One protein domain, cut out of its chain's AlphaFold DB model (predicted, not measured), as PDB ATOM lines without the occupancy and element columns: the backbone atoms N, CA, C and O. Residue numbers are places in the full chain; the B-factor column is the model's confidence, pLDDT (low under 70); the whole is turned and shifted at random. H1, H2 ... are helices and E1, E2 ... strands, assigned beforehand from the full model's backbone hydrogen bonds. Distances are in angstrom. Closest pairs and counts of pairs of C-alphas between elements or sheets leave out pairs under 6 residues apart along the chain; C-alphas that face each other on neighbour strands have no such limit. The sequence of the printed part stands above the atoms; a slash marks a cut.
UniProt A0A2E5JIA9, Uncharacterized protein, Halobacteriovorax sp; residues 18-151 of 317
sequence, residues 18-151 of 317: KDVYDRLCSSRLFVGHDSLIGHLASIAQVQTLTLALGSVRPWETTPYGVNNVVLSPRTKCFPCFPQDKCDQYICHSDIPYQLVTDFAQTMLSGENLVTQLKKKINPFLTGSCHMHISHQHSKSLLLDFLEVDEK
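This is residues 18 to 151 of the 317 residues of an uncharacterized protein of Halobacteriovorax sp (UniProt A0A2E5JIA9). A twisted five-stranded sheet forms the middle of the domain, with the long helix H5 running along one face and the shorter H2 over the E1 end of the other face. H1 packs on H2, H6 and H7 pack on H5, and residues 74 to 89 make a long loop between E3 and H4. The printed part has 134 residues, with seven named helices and five named strands in the order H1 E1 H2 E2 H3 E3 H4 H5 H6 H7 E4 E5. The sheet is mixed, in the order E1 E2 E3 E4 E5, and the class is mixed, helices and strands. The whole is compact, with a radius of gyration of the C-alphas of 14.7 A, and rounded, spanning 37 by 36 by 30 A.

H1, residues 18 to 25, touches H2, residues 36 to 43, the same way at a steep tilt of 50 degrees; their closest C-alphas, Leu 24 and Ala 41, are 5.8 A apart. E1, residues 30 to 33, is parallel to E2, residues 48 to 51, with N 49 and O 30 at 2.8 A. E2 is parallel to E3, residues 69 to 73, with N 50 and O 69 at 2.8 A. H3, residues 58 to 61, only grazes the sheet with residues 58 to 59. E1, H2, E2 and E2, H3, E3 are strand-helix-strand units, each two parallel neighbour strands with a helix between, and both crossovers are right-handed. H4, residues 90 to 93, only grazes the sheet. H5, residues 97 to 109, is on the sheet at a height of 9.6 A, over E2 and E3 and along the strands, at 6 degrees to E2 on the local plane. H2 is on the opposite face, giving three layers, helices on both faces of a sheet. H6, residues 113 to 120, touches H5 residues 103 to 107 alone, the closest C-alphas being Met 107 and Leu 113 at 6.3 A. H7, residues 123 to 126, is not on the sheet and only just touches H5, with 3 pairs of C-alphas within 8 A, the closest being Leu 99 and Leu 125 at 6.6 A. E4, residues 129 to 136, is antiparallel to E3, with N 130 and O 72 at 2.7 A. E4 and E5, residues 143 to 147, form a hairpin, with N 135 and O 144 at 2.8 A. Every O i to N i+4 pair is within hydrogen-bond range in H1, H2, H5 and H6; H3, H4 and H7 are too short for one.

H1 begins at C-alpha 18, (138.642, 117.341, 73.960). H5 measures 18.3 A and E4 22.8 A from first to last C-alpha. E5 ends at C-alpha 147, (121.154, 110.276, 101.808).

The two C-alphas farthest apart, Asp 87 and Lys 139, are 44.8 A apart. The printed part has no cut, and the link E3 to H4 is long, with 16 residues. The mean pLDDT of the printed part is 89.3, and no printed residue is under 70.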
ATOM      1  N   LYS A  18     137.747 116.294  73.463       96.12
ATOM      2  CA  LYS A  18     138.642 117.341  73.960       96.12
ATOM      3  C   LYS A  18     137.901 118.669  74.122       96.12
ATOM      4  O   LYS A  18     138.009 119.287  75.173       96.12
ATOM      5  N   ASP A  19     137.099 119.066  73.134       96.38
ATOM      6  CA  ASP A  19     136.317 120.308  73.215       96.38
ATOM      7  C   ASP A  19     135.301 120.265  74.364       96.38
ATOM      8  O   ASP A  19     135.052 121.275  75.021       96.38
ATOM      9  N   VAL A  20     134.707 119.092  74.621       96.44
ATOM     10  CA  VAL A  20     133.810 118.893  75.767       96.44
ATOM     11  C   VAL A  20     134.569 119.053  77.084       96.44
ATOM     12  O   VAL A  20     134.095 119.774  77.960       96.44
ATOM     13  N   TYR A  21     135.747 118.438  77.221       96.81
ATOM     14  CA  TYR A  21     136.584 118.576  78.416       96.81
ATOM     15  C   TYR A  21     137.007 120.033  78.665       96.81
ATOM     16  O   TYR A  21     136.782 120.552  79.757       96.81
ATOM     17  N   ASP A  22     137.511 120.726  77.642       96.56
ATOM     18  CA  ASP A  22     137.940 122.128  77.748       96.56
ATOM     19  C   ASP A  22     136.777 123.037  78.200       96.56
ATOM     20  O   ASP A  22     136.948 123.950  79.013       96.56
ATOM     21  N   ARG A  23     135.550 122.758  77.735       95.56
ATOM     22  CA  ARG A  23     134.341 123.468  78.183       95.56
ATOM     23  C   ARG A  23     133.955 123.130  79.615       95.56
ATOM     24  O   ARG A  23     133.567 124.043  80.350       95.56
ATOM     25  N   LEU A  24     134.059 121.864  80.017       96.62
ATOM     26  CA  LEU A  24     133.834 121.457  81.402       96.62
ATOM     27  C   LEU A  24     134.775 122.227  82.332       96.62
ATOM     28  O   LEU A  24     134.280 122.834  83.267       96.62
ATOM     29  N   CYS A  25     136.065 122.365  82.015       95.81
ATOM     30  CA  CYS A  25     137.004 123.159  82.824       95.81
ATOM     31  C   CYS A  25     136.574 124.625  83.048       95.81
ATOM     32  O   CYS A  25     136.968 125.239  84.036       95.81
ATOM     33  N   SER A  26     135.762 125.194  82.153       94.69
ATOM     34  CA  SER A  26     135.200 126.551  82.286       94.69
ATOM     35  C   SER A  26     133.782 126.598  82.881       94.69
ATOM     36  O   SER A  26     133.195 127.673  83.025       94.69
ATOM     37  N   SER A  27     133.203 125.442  83.206       95.56
ATOM     38  CA  SER A  27     131.829 125.295  83.689       95.56
ATOM     39  C   SER A  27     131.768 125.257  85.215       95.56
ATOM     40  O   SER A  27     132.685 124.808  85.889       95.56
ATOM     41  N   ARG A  28     130.645 125.715  85.781       94.88
ATOM     42  CA  ARG A  28     130.432 125.736  87.243       94.88
ATOM     43  C   ARG A  28     129.731 124.492  87.784       94.88
ATOM     44  O   ARG A  28     129.841 124.199  88.968       94.88
ATOM     45  N   LEU A  29     128.955 123.821  86.938       96.25
ATOM     46  CA  LEU A  29     128.121 122.679  87.293       96.25
ATOM     47  C   LEU A  29     127.843 121.866  86.029       96.25
ATOM     48  O   LEU A  29     127.473 122.436  85.001       96.25
ATOM     49  N   PHE A  30     127.968 120.548  86.124       97.25
ATOM     50  CA  PHE A  30     127.452 119.619  85.128       97.25
ATOM     51  C   PHE A  30     126.115 119.052  85.614       97.25
ATOM     52  O   PHE A  30     126.026 118.560  86.735       97.25
ATOM     53  N   VAL A  31     125.078 119.107  84.777       97.44
ATOM     54  CA  VAL A  31     123.778 118.473  85.044       97.44
ATOM     55  C   VAL A  31     123.505 117.486  83.921       97.44
ATOM     56  O   VAL A  31     123.462 117.882  82.757       97.44
ATOM     57  N   GLY A  32     123.320 116.213  84.250       95.19
ATOM     58  CA  GLY A  32     123.143 115.182  83.234       95.19
ATOM     59  C   GLY A  32     122.788 113.825  83.816       95.19
ATOM     60  O   GLY A  32     122.689 113.662  85.027       95.19
ATOM     61  N   HIS A  33     122.579 112.849  82.941       93.25
ATOM     62  CA  HIS A  33     122.456 111.456  83.355       93.25
ATOM     63  C   HIS A  33     123.836 110.836  83.593       93.25
ATOM     64  O   HIS A  33     124.864 111.394  83.190       93.25
ATOM     65  N   ASP A  34     123.842 109.657  84.211       91.81
ATOM     66  CA  ASP A  34     125.049 108.849  84.351       91.81
ATOM     67  C   ASP A  34     125.625 108.506  82.968       91.81
ATOM     68  O   ASP A  34     124.967 107.881  82.128       91.81
ATOM     69  N   SER A  35     126.807 109.048  82.684       91.94
ATOM     70  CA  SER A  35     127.477 108.970  81.389       91.94
ATOM     71  C   SER A  35     128.952 109.319  81.516       91.94
ATOM     72  O   SER A  35     129.377 109.979  82.468       91.94
ATOM     73  N   LEU A  36     129.717 108.988  80.472       94.31
ATOM     74  CA  LEU A  36     131.119 109.384  80.319       94.31
ATOM     75  C   LEU A  36     131.363 110.872  80.629       94.31
ATOM     76  O   LEU A  36     132.378 111.220  81.228       94.31
ATOM     77  N   ILE A  37     130.436 111.755  80.244       95.81
ATOM     78  CA  ILE A  37     130.609 113.203  80.409       95.81
ATOM     79  C   ILE A  37     130.580 113.607  81.887       95.81
ATOM     80  O   ILE A  37     131.336 114.492  82.283       95.81
ATOM     81  N   GLY A  38     129.789 112.926  82.722       95.50
ATOM     82  CA  GLY A  38     129.803 113.144  84.170       95.50
ATOM     83  C   GLY A  38     131.165 112.816  84.786       95.50
ATOM     84  O   GLY A  38     131.694 113.594  85.581       95.50
ATOM     85  N   HIS A  39     131.792 111.716  84.363       94.81
ATOM     86  CA  HIS A  39     133.140 111.360  84.818       94.81
ATOM     87  C   HIS A  39     134.204 112.345  84.320       94.81
ATOM     88  O   HIS A  39     135.089 112.724  85.086       94.81
ATOM     89  N   LEU A  40     134.095 112.832  83.079       96.06
ATOM     90  CA  LEU A  40     134.962 113.911  82.592       96.06
ATOM     91  C   LEU A  40     134.800 115.191  83.414       96.06
ATOM     92  O   LEU A  40     135.796 115.852  83.700       96.06
ATOM     93  N   ALA A  41     133.576 115.521  83.834       96.44
ATOM     94  CA  ALA A  41     133.324 116.669  84.701       96.44
ATOM     95  C   ALA A  41     134.041 116.511  86.050       96.44
ATOM     96  O   ALA A  41     134.663 117.457  86.522       96.44
ATOM     97  N   SER A  42     134.054 115.299  86.613       93.06
ATOM     98  CA  SER A  42     134.814 115.001  87.834       93.06
ATOM     99  C   SER A  42     136.326 115.177  87.658       93.06
ATOM    100  O   SER A  42     136.972 115.779  88.513       93.06
ATOM    101  N   ILE A  43     136.891 114.738  86.527       94.00
ATOM    102  CA  ILE A  43     138.312 114.968  86.198       94.00
ATOM    103  C   ILE A  43     138.601 116.468  86.052       94.00
ATOM    104  O   ILE A  43     139.641 116.947  86.498       94.00
ATOM    105  N   ALA A  44     137.672 117.224  85.467       95.44
ATOM    106  CA  ALA A  44     137.742 118.680  85.367       95.44
ATOM    107  C   ALA A  44     137.455 119.407  86.699       95.44
ATOM    108  O   ALA A  44     137.389 120.633  86.709       95.44
ATOM    109  N   GLN A  45     137.280 118.675  87.811       93.62
ATOM    110  CA  GLN A  45     136.933 119.202  89.138       93.62
ATOM    111  C   GLN A  45     135.637 120.033  89.156       93.62
ATOM    112  O   GLN A  45     135.465 120.941  89.971       93.62
ATOM    113  N   VAL A  46     134.698 119.700  88.271       95.75
ATOM    114  CA  VAL A  46     133.370 120.308  88.201       95.75
ATOM    115  C   VAL A  46     132.374 119.450  88.959       95.75
ATOM    116  O   VAL A  46     132.265 118.247  88.723       95.75
ATOM    117  N   GLN A  47     131.602 120.086  89.841       94.19
ATOM    118  CA  GLN A  47     130.528 119.405  90.555       94.19
ATOM    119  C   GLN A  47     129.484 118.853  89.581       94.19
ATOM    120  O   GLN A  47     129.123 119.505  88.596       94.19
ATOM    121  N   THR A  48     128.960 117.670  89.886       96.31
ATOM    122  CA  THR A  48     127.947 117.007  89.061       96.31
ATOM    123  C   THR A  48     126.623 116.875  89.801       96.31
ATOM    124  O   THR A  48     126.598 116.395  90.934       96.31
ATOM    125  N   LEU A  49     125.527 117.224  89.134       96.69
ATOM    126  CA  LEU A  49     124.165 116.836  89.483       96.69
ATOM    127  C   LEU A  49     123.725 115.720  88.528       96.69
ATOM    128  O   LEU A  49     123.347 115.977  87.383       96.69
ATOM    129  N   THR A  50     123.814 114.483  89.005       96.81
ATOM    130  CA  THR A  50     123.556 113.274  88.219       96.81
ATOM    131  C   THR A  50     122.114 112.811  88.391       96.81
ATOM    132  O   THR A  50     121.641 112.617  89.509       96.81
ATOM    133  N   LEU A  51     121.419 112.598  87.276       96.44
ATOM    134  CA  LEU A  51     120.094 111.986  87.219       96.44
ATOM    135  C   LEU A  51     120.264 110.487  86.944       96.44
ATOM    136  O   LEU A  51     120.487 110.069  85.805       96.44
ATOM    137  N   ALA A  52     120.204 109.681  87.998       95.62
ATOM    138  CA  ALA A  52     120.371 108.237  87.924       95.62
ATOM    139  C   ALA A  52     119.032 107.570  87.593       95.62
ATOM    140  O   ALA A  52     118.137 107.475  88.432       95.62
ATOM    141  N   LEU A  53     118.902 107.119  86.347       93.94
ATOM    142  CA  LEU A  53     117.686 106.536  85.781       93.94
ATOM    143  C   LEU A  53     117.969 105.140  85.209       93.94
ATOM    144  O   LEU A  53     119.109 104.792  84.914       93.94
ATOM    145  N   GLY A  54     116.919 104.339  85.024       93.25
ATOM    146  CA  GLY A  54     117.027 103.017  84.398       93.25
ATOM    147  C   GLY A  54     117.877 102.037  85.210       93.25
ATOM    148  O   GLY A  54     117.565 101.754  86.366       93.25
ATOM    149  N   SER A  55     118.934 101.503  84.593       92.25
ATOM    150  CA  SER A  55     119.803 100.484  85.193       92.25
ATOM    151  C   SER A  55     120.930 101.048  86.060       92.25
ATOM    152  O   SER A  55     121.670 100.272  86.666       92.25
ATOM    153  N   VAL A  56     121.067 102.376  86.122       92.56
ATOM    154  CA  VAL A  56     122.141 103.056  86.855       92.56
ATOM    155  C   VAL A  56     122.148 102.633  88.319       92.56
ATOM    156  O   VAL A  56     121.116 102.633  88.990       92.56
ATOM    157  N   ARG A  57     123.338 102.307  88.825       91.19
ATOM    158  CA  ARG A  57     123.597 101.999  90.231       91.19
ATOM    159  C   ARG A  57     124.403 103.164  90.823       91.19
ATOM    160  O   ARG A  57     125.624 103.166  90.696       91.19
ATOM    161  N   PRO A  58     123.768 104.149  91.495       89.62
ATOM    162  CA  PRO A  58     124.459 105.343  92.001       89.62
ATOM    163  C   PRO A  58     125.729 105.044  92.801       89.62
ATOM    164  O   PRO A  58     126.737 105.726  92.672       89.62
ATOM    165  N   TRP A  59     125.694 103.992  93.609       85.75
ATOM    166  CA  TRP A  59     126.797 103.593  94.479       85.75
ATOM    167  C   TRP A  59     128.030 103.081  93.723       85.75
ATOM    168  O   TRP A  59     129.110 103.049  94.300       85.75
ATOM    169  N   GLU A  60     127.869 102.684  92.460       86.31
ATOM    170  CA  GLU A  60     128.916 102.077  91.631       86.31
ATOM    171  C   GLU A  60     129.453 103.062  90.588       86.31
ATOM    172  O   GLU A  60     130.659 103.130  90.365       86.31
ATOM    173  N   THR A  61     128.564 103.833  89.953       88.75
ATOM    174  CA  THR A  61     128.892 104.590  88.735       88.75
ATOM    175  C   THR A  61     128.799 106.103  88.887       88.75
ATOM    176  O   THR A  61     129.078 106.828  87.939       88.75
ATOM    177  N   THR A  62     128.460 106.630  90.066       89.25
ATOM    178  CA  THR A  62     128.418 108.089  90.233       89.25
ATOM    179  C   THR A  62     129.789 108.719  89.956       89.25
ATOM    180  O   THR A  62     130.801 108.221  90.460       89.25
ATOM    181  N   PRO A  63     129.843 109.849  89.222       91.88
ATOM    182  CA  PRO A  63     131.082 110.580  89.009       91.88
ATOM    183  C   PRO A  63     131.825 110.885  90.316       91.88
ATOM    184  O   PRO A  63     131.252 111.395  91.282       91.88
ATOM    185  N   TYR A  64     133.113 110.546  90.346       89.81
ATOM    186  CA  TYR A  64     133.920 110.581  91.559       89.81
ATOM    187  C   TYR A  64     134.343 112.011  91.912       89.81
ATOM    188  O   TYR A  64     135.237 112.576  91.290       89.81
ATOM    189  N   GLY A  65     133.734 112.599  92.934       89.25
ATOM    190  CA  GLY A  65     134.077 113.935  93.414       89.25
ATOM    191  C   GLY A  65     133.403 114.246  94.743       89.25
ATOM    192  O   GLY A  65     132.516 113.523  95.183       89.25
ATOM    193  N   VAL A  66     133.831 115.317  95.407       88.50
ATOM    194  CA  VAL A  66     133.208 115.783  96.654       88.50
ATOM    195  C   VAL A  66     132.053 116.722  96.320       88.50
ATOM    196  O   VAL A  66     132.163 117.550  95.420       88.50
ATOM    197  N   ASN A  67     130.957 116.629  97.075       89.56
ATOM    198  CA  ASN A  67     129.735 117.416  96.886       89.56
ATOM    199  C   ASN A  67     129.030 117.201  95.533       89.56
ATOM    200  O   ASN A  67     128.193 118.019  95.147       89.56
ATOM    201  N   ASN A  68     129.314 116.102  94.832       93.06
ATOM    202  CA  ASN A  68     128.464 115.635  93.747       93.06
ATOM    203  C   ASN A  68     127.112 115.185  94.308       93.06
ATOM    204  O   ASN A  68     127.015 114.599  95.389       93.06
ATOM    205  N   VAL A  69     126.058 115.480  93.558       94.06
ATOM    206  CA  VAL A  69     124.681 115.136  93.897       94.06
ATOM    207  C   VAL A  69     124.187 114.068  92.942       94.06
ATOM    208  O   VAL A  69     124.402 114.161  91.733       94.06
ATOM    209  N   VAL A  70     123.454 113.097  93.477       95.06
ATOM    210  CA  VAL A  70     122.714 112.118  92.684       95.06
ATOM    211  C   VAL A  70     121.248 112.151  93.071       95.06
ATOM    212  O   VAL A  70     120.900 112.010  94.243       95.06
ATOM    213  N   LEU A  71     120.396 112.305  92.066       94.81
ATOM    214  CA  LEU A  71     118.954 112.146  92.175       94.81
ATOM    215  C   LEU A  71     118.579 110.821  91.517       94.81
ATOM    216  O   LEU A  71     118.913 110.591  90.355       94.81
ATOM    217  N   SER A  72     117.905 109.949  92.261       94.62
ATOM    218  CA  SER A  72     117.454 108.638  91.779       94.62
ATOM    219  C   SER A  72     116.014 108.375  92.211       94.62
ATOM    220  O   SER A  72     115.632 108.793  93.300       94.62
ATOM    221  N   PRO A  73     115.205 107.671  91.413       94.31
ATOM    222  CA  PRO A  73     113.797 107.434  91.718       94.31
ATOM    223  C   PRO A  73     113.622 106.443  92.884       94.31
ATOM    224  O   PRO A  73     114.457 105.562  93.089       94.31
ATOM    225  N   ARG A  74     112.520 106.565  93.635       91.94
ATOM    226  CA  ARG A  74     112.119 105.637  94.716       91.94
ATOM    227  C   ARG A  74     111.230 104.492  94.213       91.94
ATOM    228  O   ARG A  74     110.874 103.607  94.996       91.94
ATOM    229  N   THR A  75     110.839 104.490  92.934       91.81
ATOM    230  CA  THR A  75     110.055 103.394  92.350       91.81
ATOM    231  C   THR A  75     110.714 102.028  92.551       91.81
ATOM    232  O   THR A  75     111.922 101.857  92.401       91.81
ATOM    233  N   LYS A  76     109.890 101.014  92.828       91.31
ATOM    234  CA  LYS A  76     110.341  99.649  93.142       91.31
ATOM    235  C   LYS A  76     111.063  98.953  91.989       91.31
ATOM    236  O   LYS A  76     111.791  97.999  92.232       91.31
ATOM    237  N   CYS A  77     110.828  99.381  90.747       91.44
ATOM    238  CA  CYS A  77     111.504  98.810  89.583       91.44
ATOM    239  C   CYS A  77     112.905  99.397  89.353       91.44
ATOM    240  O   CYS A  77     113.594  98.951  88.440       91.44
ATOM    241  N   PHE A  78     113.306 100.419  90.118       92.50
ATOM    242  CA  PHE A  78     114.644 100.985  90.049       92.50
ATOM    243  C   PHE A  78     115.540 100.384  91.144       92.50
ATOM    244  O   PHE A  78     115.111 100.263  92.291       92.50
ATOM    245  N   PRO A  79     116.803 100.076  90.830       93.06
ATOM    246  CA  PRO A  79     117.410 100.149  89.503       93.06
ATOM    247  C   PRO A  79     117.095  98.883  88.683       93.06
ATOM    248  O   PRO A  79     117.167  97.767  89.199       93.06
ATOM    249  N   CYS A  80     116.726  99.039  87.407       92.19
ATOM    250  CA  CYS A  80     116.330  97.899  86.567       92.19
ATOM    251  C   CYS A  80     117.553  97.134  86.041       92.19
ATOM    252  O   CYS A  80     118.700  97.565  86.228       92.19
ATOM    253  N   PHE A  81     117.335  96.001  85.379       89.44
ATOM    254  CA  PHE A  81     118.390  95.332  84.629       89.44
ATOM    255  C   PHE A  81     118.374  95.747  83.150       89.44
ATOM    256  O   PHE A  81     117.306  96.039  82.613       89.44
ATOM    257  N   PRO A  82     119.531  95.769  82.457       86.38
ATOM    258  CA  PRO A  82     119.595  96.137  81.038       86.38
ATOM    259  C   PRO A  82     118.720  95.276  80.113       86.38
ATOM    260  O   PRO A  82     118.291  95.746  79.063       86.38
ATOM    261  N   GLN A  83     118.455  94.023  80.492       88.88
ATOM    262  CA  GLN A  83     117.585  93.106  79.752       88.88
ATOM    263  C   GLN A  83     116.082  93.348  79.967       88.88
ATOM    264  O   GLN A  83     115.269  92.809  79.210       88.88
ATOM    265  N   ASP A  84     115.699  94.122  80.985       89.06
ATOM    266  CA  ASP A  84     114.295  94.366  81.299       89.06
ATOM    267  C   ASP A  84     113.682  95.318  80.268       89.06
ATOM    268  O   ASP A  84     114.209  96.395  79.981       89.06
ATOM    269  N   LYS A  85     112.521  94.949  79.721       89.31
ATOM    270  CA  LYS A  85     111.747  95.852  78.862       89.31
ATOM    271  C   LYS A  85     110.979  96.847  79.727       89.31
ATOM    272  O   LYS A  85     110.279  96.450  80.657       89.31
ATOM    273  N   CYS A  86     111.080  98.133  79.399       90.94
ATOM    274  CA  CYS A  86     110.386  99.208  80.101       90.94
ATOM    275  C   CYS A  86     109.649 100.108  79.108       90.94
ATOM    276  O   CYS A  86     110.274 100.864  78.369       90.94
ATOM    277  N   ASP A  87     108.318 100.060  79.136       88.56
ATOM    278  CA  ASP A  87     107.480 100.892  78.261       88.56
ATOM    279  C   ASP A  87     106.977 102.164  78.958       88.56
ATOM    280  O   ASP A  87     106.550 103.115  78.311       88.56
ATOM    281  N   GLN A  88     106.997 102.176  80.294       88.75
ATOM    282  CA  GLN A  88     106.307 103.188  81.101       88.75
ATOM    283  C   GLN A  88     107.224 104.316  81.587       88.75
ATOM    284  O   GLN A  88     106.727 105.375  81.957       88.75
ATOM    285  N   TYR A  89     108.545 104.094  81.630       91.12
ATOM    286  CA  TYR A  89     109.546 105.071  82.085       91.12
ATOM    287  C   TYR A  89     109.185 105.780  83.405       91.12
ATOM    288  O   TYR A  89     109.498 106.953  83.592       91.12
ATOM    289  N   ILE A  90     108.543 105.064  84.341       91.38
ATOM    290  CA  ILE A  90     108.015 105.616  85.608       91.38
ATOM    291  C   ILE A  90     109.097 106.392  86.371       91.38
ATOM    292  O   ILE A  90     108.837 107.469  86.901       91.38
ATOM    293  N   CYS A  91     110.335 105.893  86.345       92.81
ATOM    294  CA  CYS A  91     111.497 106.532  86.958       92.81
ATOM    295  C   CYS A  91     111.761 107.975  86.489       92.81
ATOM    296  O   CYS A  91     112.317 108.756  87.255       92.81
ATOM    297  N   HIS A  92     111.365 108.354  85.271       91.94
ATOM    298  CA  HIS A  92     111.533 109.725  84.777       91.94
ATOM    299  C   HIS A  92     110.569 110.701  85.462       91.94
ATOM    300  O   HIS A  92     110.920 111.861  85.667       91.94
ATOM    301  N   SER A  93     109.371 110.239  85.827       90.19
ATOM    302  CA  SER A  93     108.359 111.046  86.522       90.19
ATOM    303  C   SER A  93     108.660 111.206  88.013       90.19
ATOM    304  O   SER A  93     108.222 112.174  88.630       90.19
ATOM    305  N   ASP A  94     109.434 110.280  88.578       92.81
ATOM    306  CA  ASP A  94     109.830 110.265  89.988       92.81
ATOM    307  C   ASP A  94     110.853 111.351  90.352       92.81
ATOM    308  O   ASP A  94     111.033 111.625  91.540       92.81
ATOM    309  N   ILE A  95     111.508 111.974  89.362       93.31
ATOM    310  CA  ILE A  95     112.472 113.065  89.559       93.31
ATOM    311  C   ILE A  95     111.870 114.384  89.033       93.31
ATOM    312  O   ILE A  95     111.996 114.694  87.844       93.31
ATOM    313  N   PRO A  96     111.231 115.204  89.891       90.88
ATOM    314  CA  PRO A  96     110.618 116.457  89.463       90.88
ATOM    315  C   PRO A  96     111.662 117.482  89.014       90.88
ATOM    316  O   PRO A  96     112.682 117.683  89.677       90.88
ATOM    317  N   TYR A  97     111.383 118.226  87.940       91.75
ATOM    318  CA  TYR A  97     112.299 119.273  87.462       91.75
ATOM    319  C   TYR A  97     112.510 120.393  88.495       91.75
ATOM    320  O   TYR A  97     113.557 121.041  88.492       91.75
ATOM    321  N   GLN A  98     111.528 120.632  89.372       90.50
ATOM    322  CA  GLN A  98     111.633 121.588  90.473       90.50
ATOM    323  C   GLN A  98     112.766 121.182  91.413       90.50
ATOM    324  O   GLN A  98     113.622 122.006  91.718       90.50
ATOM    325  N   LEU A  99     112.838 119.892  91.760       90.12
ATOM    326  CA  LEU A  99     113.904 119.343  92.591       90.12
ATOM    327  C   LEU A  99     115.269 119.529  91.915       90.12
ATOM    328  O   LEU A  99     116.194 120.055  92.523       90.12
ATOM    329  N   VAL A 100     115.377 119.185  90.626       93.31
ATOM    330  CA  VAL A 100     116.614 119.383  89.845       93.31
ATOM    331  C   VAL A 100     117.039 120.856  89.852       93.31
ATOM    332  O   VAL A 100     118.214 121.169  90.044       93.31
ATOM    333  N   THR A 101     116.084 121.770  89.677       92.50
ATOM    334  CA  THR A 101     116.338 123.217  89.647       92.50
ATOM    335  C   THR A 101     116.803 123.733  91.009       92.50
ATOM    336  O   THR A 101     117.790 124.465  91.075       92.50
ATOM    337  N   ASP A 102     116.149 123.319  92.095       89.88
ATOM    338  CA  ASP A 102     116.489 123.730  93.460       89.88
ATOM    339  C   ASP A 102     117.880 123.242  93.874       89.88
ATOM    340  O   ASP A 102     118.656 123.993  94.482       89.88
ATOM    341  N   PHE A 103     118.226 122.006  93.504       91.94
ATOM    342  CA  PHE A 103     119.556 121.451  93.729       91.94
ATOM    343  C   PHE A 103     120.610 122.190  92.910       91.94
ATOM    344  O   PHE A 103     121.592 122.656  93.482       91.94
ATOM    345  N   ALA A 104     120.384 122.394  91.609       94.25
ATOM    346  CA  ALA A 104     121.317 123.127  90.756       94.25
ATOM    347  C   ALA A 104     121.565 124.557  91.268       94.25
ATOM    348  O   ALA A 104     122.710 125.000  91.345       94.25
ATOM    349  N   GLN A 105     120.514 125.273  91.679       92.44
ATOM    350  CA  GLN A 105     120.646 126.614  92.255       92.44
ATOM    351  C   GLN A 105     121.425 126.607  93.571       92.44
ATOM    352  O   GLN A 105     122.275 127.470  93.780       92.44
ATOM    353  N   THR A 106     121.160 125.635  94.446       91.31
ATOM    354  CA  THR A 106     121.867 125.508  95.730       91.31
ATOM    355  C   THR A 106     123.341 125.155  95.532       91.31
ATOM    356  O   THR A 106     124.199 125.723  96.197       91.31
ATOM    357  N   MET A 107     123.665 124.279  94.580       92.56
ATOM    358  CA  MET A 107     125.058 123.967  94.236       92.56
ATOM    359  C   MET A 107     125.788 125.195  93.677       92.56
ATOM    360  O   MET A 107     126.944 125.448  94.008       92.56
ATOM    361  N   LEU A 108     125.100 126.014  92.876       92.81
ATOM    362  CA  LEU A 108     125.669 127.234  92.308       92.81
ATOM    363  C   LEU A 108     125.802 128.388  93.316       92.81
ATOM    364  O   LEU A 108     126.570 129.310  93.040       92.81
ATOM    365  N   SER A 109     125.091 128.383  94.450       89.94
ATOM    366  CA  SER A 109     125.174 129.474  95.436       89.94
ATOM    367  C   SER A 109     126.454 129.443  96.277       89.94
ATOM    368  O   SER A 109     126.814 130.462  96.860       89.94
ATOM    369  N   GLY A 110     127.156 128.303  96.327       78.06
ATOM    370  CA  GLY A 110     128.374 128.126  97.129       78.06
ATOM    371  C   GLY A 110     128.125 127.988  98.636       78.06
ATOM    372  O   GLY A 110     129.072 127.937  99.418       78.06
ATOM    373  N   GLU A 111     126.862 127.925  99.061       80.94
ATOM    374  CA  GLU A 111     126.488 127.701 100.456       80.94
ATOM    375  C   GLU A 111     126.633 126.223 100.852       80.94
ATOM    376  O   GLU A 111     126.785 125.338 100.008       80.94
ATOM    377  N   ASN A 112     126.558 125.921 102.156       82.56
ATOM    378  CA  ASN A 112     126.590 124.534 102.623       82.56
ATOM    379  C   ASN A 112     125.389 123.748 102.063       82.56
ATOM    380  O   ASN A 112     124.256 123.894 102.534       82.56
ATOM    381  N   LEU A 113     125.678 122.895 101.077       81.94
ATOM    382  CA  LEU A 113     124.702 122.158 100.282       81.94
ATOM    383  C   LEU A 113     123.732 121.355 101.157       81.94
ATOM    384  O   LEU A 113     122.523 121.546 101.073       81.94
ATOM    385  N   VAL A 114     124.250 120.520 102.063       79.88
ATOM    386  CA  VAL A 114     123.431 119.666 102.944       79.88
ATOM    387  C   VAL A 114     122.467 120.500 103.790       79.88
ATOM    388  O   VAL A 114     121.282 120.183 103.886       79.88
ATOM    389  N   THR A 115     122.962 121.577 104.401       81.56
ATOM    390  CA  THR A 115     122.159 122.431 105.289       81.56
ATOM    391  C   THR A 115     121.046 123.133 104.527       81.56
ATOM    392  O   THR A 115     119.910 123.181 104.999       81.56
ATOM    393  N   GLN A 116     121.355 123.679 103.351       82.06
ATOM    394  CA  GLN A 116     120.369 124.402 102.552       82.06
ATOM    395  C   GLN A 116     119.323 123.476 101.951       82.06
ATOM    396  O   GLN A 116     118.135 123.793 101.980       82.06
ATOM    397  N   LEU A 117     119.739 122.302 101.483       79.31
ATOM    398  CA  LEU A 117     118.807 121.309 100.977       79.31
ATOM    399  C   LEU A 117     117.857 120.855 102.075       79.31
ATOM    400  O   LEU A 117     116.654 120.919 101.867       79.31
ATOM    401  N   LYS A 118     118.352 120.535 103.278       79.50
ATOM    402  CA  LYS A 118     117.486 120.149 104.406       79.50
ATOM    403  C   LYS A 118     116.420 121.191 104.756       79.50
ATOM    404  O   LYS A 118     115.327 120.811 105.157       79.50
ATOM    405  N   LYS A 119     116.704 122.484 104.573       81.19
ATOM    406  CA  LYS A 119     115.718 123.567 104.759       81.19
ATOM    407  C   LYS A 119     114.678 123.634 103.639       81.19
ATOM    408  O   LYS A 119     113.564 124.084 103.881       81.19
ATOM    409  N   LYS A 120     115.057 123.234 102.426       75.25
ATOM    410  CA  LYS A 120     114.221 123.279 101.220       75.25
ATOM    411  C   LYS A 120     113.500 121.958 100.925       75.25
ATOM    412  O   LYS A 120     112.690 121.924 100.004       75.25
ATOM    413  N   ILE A 121     113.768 120.887 101.682       74.88
ATOM    414  CA  ILE A 121     113.088 119.597 101.514       74.88
ATOM    415  C   ILE A 121     111.585 119.795 101.689       74.88
ATOM    416  O   ILE A 121     111.095 120.145 102.762       74.88
ATOM    417  N   ASN A 122     110.858 119.512 100.616       77.00
ATOM    418  CA  ASN A 122     109.416 119.396 100.630       77.00
ATOM    419  C   ASN A 122     109.064 117.909 100.478       77.00
ATOM    420  O   ASN A 122     109.342 117.359  99.410       77.00
ATOM    421  N   PRO A 123     108.419 117.269 101.475       79.50
ATOM    422  CA  PRO A 123     108.019 115.861 101.396       79.50
ATOM    423  C   PRO A 123     107.232 115.503 100.131       79.50
ATOM    424  O   PRO A 123     107.308 114.372  99.660       79.50
ATOM    425  N   PHE A 124     106.506 116.465  99.552       77.12
ATOM    426  CA  PHE A 124     105.792 116.284  98.292       77.12
ATOM    427  C   PHE A 124     106.730 116.067  97.094       77.12
ATOM    428  O   PHE A 124     106.422 115.271  96.215       77.12
ATOM    429  N   LEU A 125     107.873 116.760  97.057       72.12
ATOM    430  CA  LEU A 125     108.853 116.659  95.969       72.12
ATOM    431  C   LEU A 125     109.902 115.569  96.219       72.12
ATOM    432  O   LEU A 125     110.477 115.051  95.267       72.12
ATOM    433  N   THR A 126     110.165 115.227  97.483       81.00
ATOM    434  CA  THR A 126     111.192 114.241  97.861       81.00
ATOM    435  C   THR A 126     110.631 112.837  98.084       81.00
ATOM    436  O   THR A 126     111.383 111.867  98.091       81.00
ATOM    437  N   GLY A 127     109.307 112.688  98.199       84.69
ATOM    438  CA  GLY A 127     108.655 111.393  98.415       84.69
ATOM    439  C   GLY A 127     108.857 110.374  97.287       84.69
ATOM    440  O   GLY A 127     108.742 109.175  97.533       84.69
ATOM    441  N   SER A 128     109.198 110.825  96.076       88.94
ATOM    442  CA  SER A 128     109.464 109.973  94.908       88.94
ATOM    443  C   SER A 128     110.944 109.879  94.528       88.94
ATOM    444  O   SER A 128     111.288 109.097  93.648       88.94
ATOM    445  N   CYS A 129     111.835 110.635  95.180       91.25
ATOM    446  CA  CYS A 129     113.236 110.750  94.779       91.25
ATOM    447  C   CYS A 129     114.172 110.544  95.973       91.25
ATOM    448  O   CYS A 129     114.093 111.245  96.977       91.25
ATOM    449  N   HIS A 130     115.098 109.603  95.842       90.88
ATOM    450  CA  HIS A 130     116.282 109.525  96.680       90.88
ATOM    451  C   HIS A 130     117.256 110.638  96.290       90.88
ATOM    452  O   HIS A 130     117.474 110.899  95.102       90.88
ATOM    453  N   MET A 131     117.869 111.262  97.290       91.06
ATOM    454  CA  MET A 131     118.837 112.339  97.104       91.06
ATOM    455  C   MET A 131     120.116 111.962  97.831       91.06
ATOM    456  O   MET A 131     120.121 111.866  99.058       91.06
ATOM    457  N   HIS A 132     121.196 111.781  97.083       91.44
ATOM    458  CA  HIS A 132     122.496 111.433  97.637       91.44
ATOM    459  C   HIS A 132     123.501 112.547  97.397       91.44
ATOM    460  O   HIS A 132     123.511 113.169  96.335       91.44
ATOM    461  N   ILE A 133     124.368 112.771  98.377       91.31
ATOM    462  CA  ILE A 133     125.493 113.695  98.279       91.31
ATOM    463  C   ILE A 133     126.763 112.917  98.581       91.31
ATOM    464  O   ILE A 133     126.893 112.310  99.647       91.31
ATOM    465  N   SER A 134     127.707 112.942  97.649       91.31
ATOM    466  CA  SER A 134     129.034 112.382  97.864       91.31
ATOM    467  C   SER A 134     129.826 113.268  98.824       91.31
ATOM    468  O   SER A 134     129.903 114.487  98.638       91.31
ATOM    469  N   HIS A 135     130.488 112.669  99.797       88.19
ATOM    470  CA  HIS A 135     131.446 113.342 100.659       88.19
ATOM    471  C   HIS A 135     132.698 112.491 100.792       88.19
ATOM    472  O   HIS A 135     132.646 111.267 100.690       88.19
ATOM    473  N   GLN A 136     133.828 113.145 101.024       84.88
ATOM    474  CA  GLN A 136     135.061 112.438 101.308       84.88
ATOM    475  C   GLN A 136     135.060 111.950 102.753       84.88
ATOM    476  O   GLN A 136     134.705 112.693 103.674       84.88
ATOM    477  N   HIS A 137     135.478 110.706 102.946       80.88
ATOM    478  CA  HIS A 137     135.699 110.163 104.271       80.88
ATOM    479  C   HIS A 137     136.844 110.913 104.973       80.88
ATOM    480  O   HIS A 137     137.861 111.244 104.372       80.88
ATOM    481  N   SER A 138     136.712 111.184 106.272       72.38
ATOM    482  CA  SER A 138     137.638 112.077 106.993       72.38
ATOM    483  C   SER A 138     139.070 111.548 107.118       72.38
ATOM    484  O   SER A 138     139.996 112.329 107.327       72.38
ATOM    485  N   LYS A 139     139.254 110.226 107.017       71.88
ATOM    486  CA  LYS A 139     140.544 109.541 107.210       71.88
ATOM    487  C   LYS A 139     141.019 108.750 105.990       71.88
ATOM    488  O   LYS A 139     142.061 108.113 106.067       71.88
ATOM    489  N   SER A 140     140.267 108.750 104.889       74.06
ATOM    490  CA  SER A 140     140.661 108.068 103.651       74.06
ATOM    491  C   SER A 140     140.313 108.914 102.427       74.06
ATOM    492  O   SER A 140     139.532 109.858 102.503       74.06
ATOM    493  N   LEU A 141     140.905 108.599 101.275       73.94
ATOM    494  CA  LEU A 141     140.574 109.276 100.012       73.94
ATOM    495  C   LEU A 141     139.253 108.794  99.403       73.94
ATOM    496  O   LEU A 141     138.830 109.308  98.377       73.94
ATOM    497  N   LEU A 142     138.609 107.815 100.033       81.75
ATOM    498  CA  LEU A 142     137.384 107.206  99.550       81.75
ATOM    499  C   LEU A 142     136.166 108.117  99.760       81.75
ATOM    500  O   LEU A 142     136.079 108.869 100.735       81.75
ATOM    501  N   LEU A 143     135.193 107.987  98.859       84.50
ATOM    502  CA  LEU A 143     133.926 108.705  98.917       84.50
ATOM    503  C   LEU A 143     132.832 107.863  99.570       84.50
ATOM    504  O   LEU A 143     132.722 106.655  99.361       84.50
ATOM    505  N   ASP A 144     131.989 108.537 100.335       84.50
ATOM    506  CA  ASP A 144     130.755 108.017 100.898       84.50
ATOM    507  C   ASP A 144     129.566 108.805 100.344       84.50
ATOM    508  O   ASP A 144     129.668 109.995 100.041       84.50
ATOM    509  N   PHE A 145     128.406 108.163 100.272       85.38
ATOM    510  CA  PHE A 145     127.157 108.799  99.859       85.38
ATOM    511  C   PHE A 145     126.250 108.989 101.069       85.38
ATOM    512  O   PHE A 145     125.901 108.027 101.751       85.38
ATOM    513  N   LEU A 146     125.866 110.236 101.326       84.06
ATOM    514  CA  LEU A 146     124.878 110.579 102.344       84.06
ATOM    515  C   LEU A 146     123.532 110.765 101.680       84.06
ATOM    516  O   LEU A 146     123.389 111.620 100.806       84.06
ATOM    517  N   GLU A 147     122.545 110.012 102.141       85.19
ATOM    518  CA  GLU A 147     121.154 110.276 101.808       85.19
ATOM    519  C   GLU A 147     120.651 111.478 102.626       85.19
ATOM    520  O   GLU A 147     120.855 111.553 103.840       85.19
ATOM    521  N   VAL A 148     120.065 112.476 101.957       82.00
ATOM    522  CA  VAL A 148     119.773 113.782 102.582       82.00
ATOM    523  C   VAL A 148     118.556 113.725 103.512       82.00
ATOM    524  O   VAL A 148     118.517 114.445 104.515       82.00
ATOM    525  N   ASP A 149     117.573 112.884 103.190       76.38
ATOM    526  CA  ASP A 149     116.246 112.838 103.812       76.38
ATOM    527  C   ASP A 149     115.961 111.563 104.623       76.38
ATOM    528  O   ASP A 149     114.919 111.483 105.278       76.38
ATOM    529  N   GLU A 150     116.874 110.591 104.643       73.06
ATOM    530  CA  GLU A 150     116.640 109.315 105.318       73.06
ATOM    531  C   GLU A 150     117.246 109.249 106.731       73.06
ATOM    532  O   GLU A 150     118.307 109.803 107.029       73.06
ATOM    533  N   LYS A 151     116.534 108.573 107.645       72.62
ATOM    534  CA  LYS A 151     117.010 108.349 109.014       72.62
ATOM    535  C   LYS A 151     118.055 107.230 109.009       72.62
ATOM    536  O   LYS A 151     117.757 106.151 108.498       72.62
TER     537      LYS A 151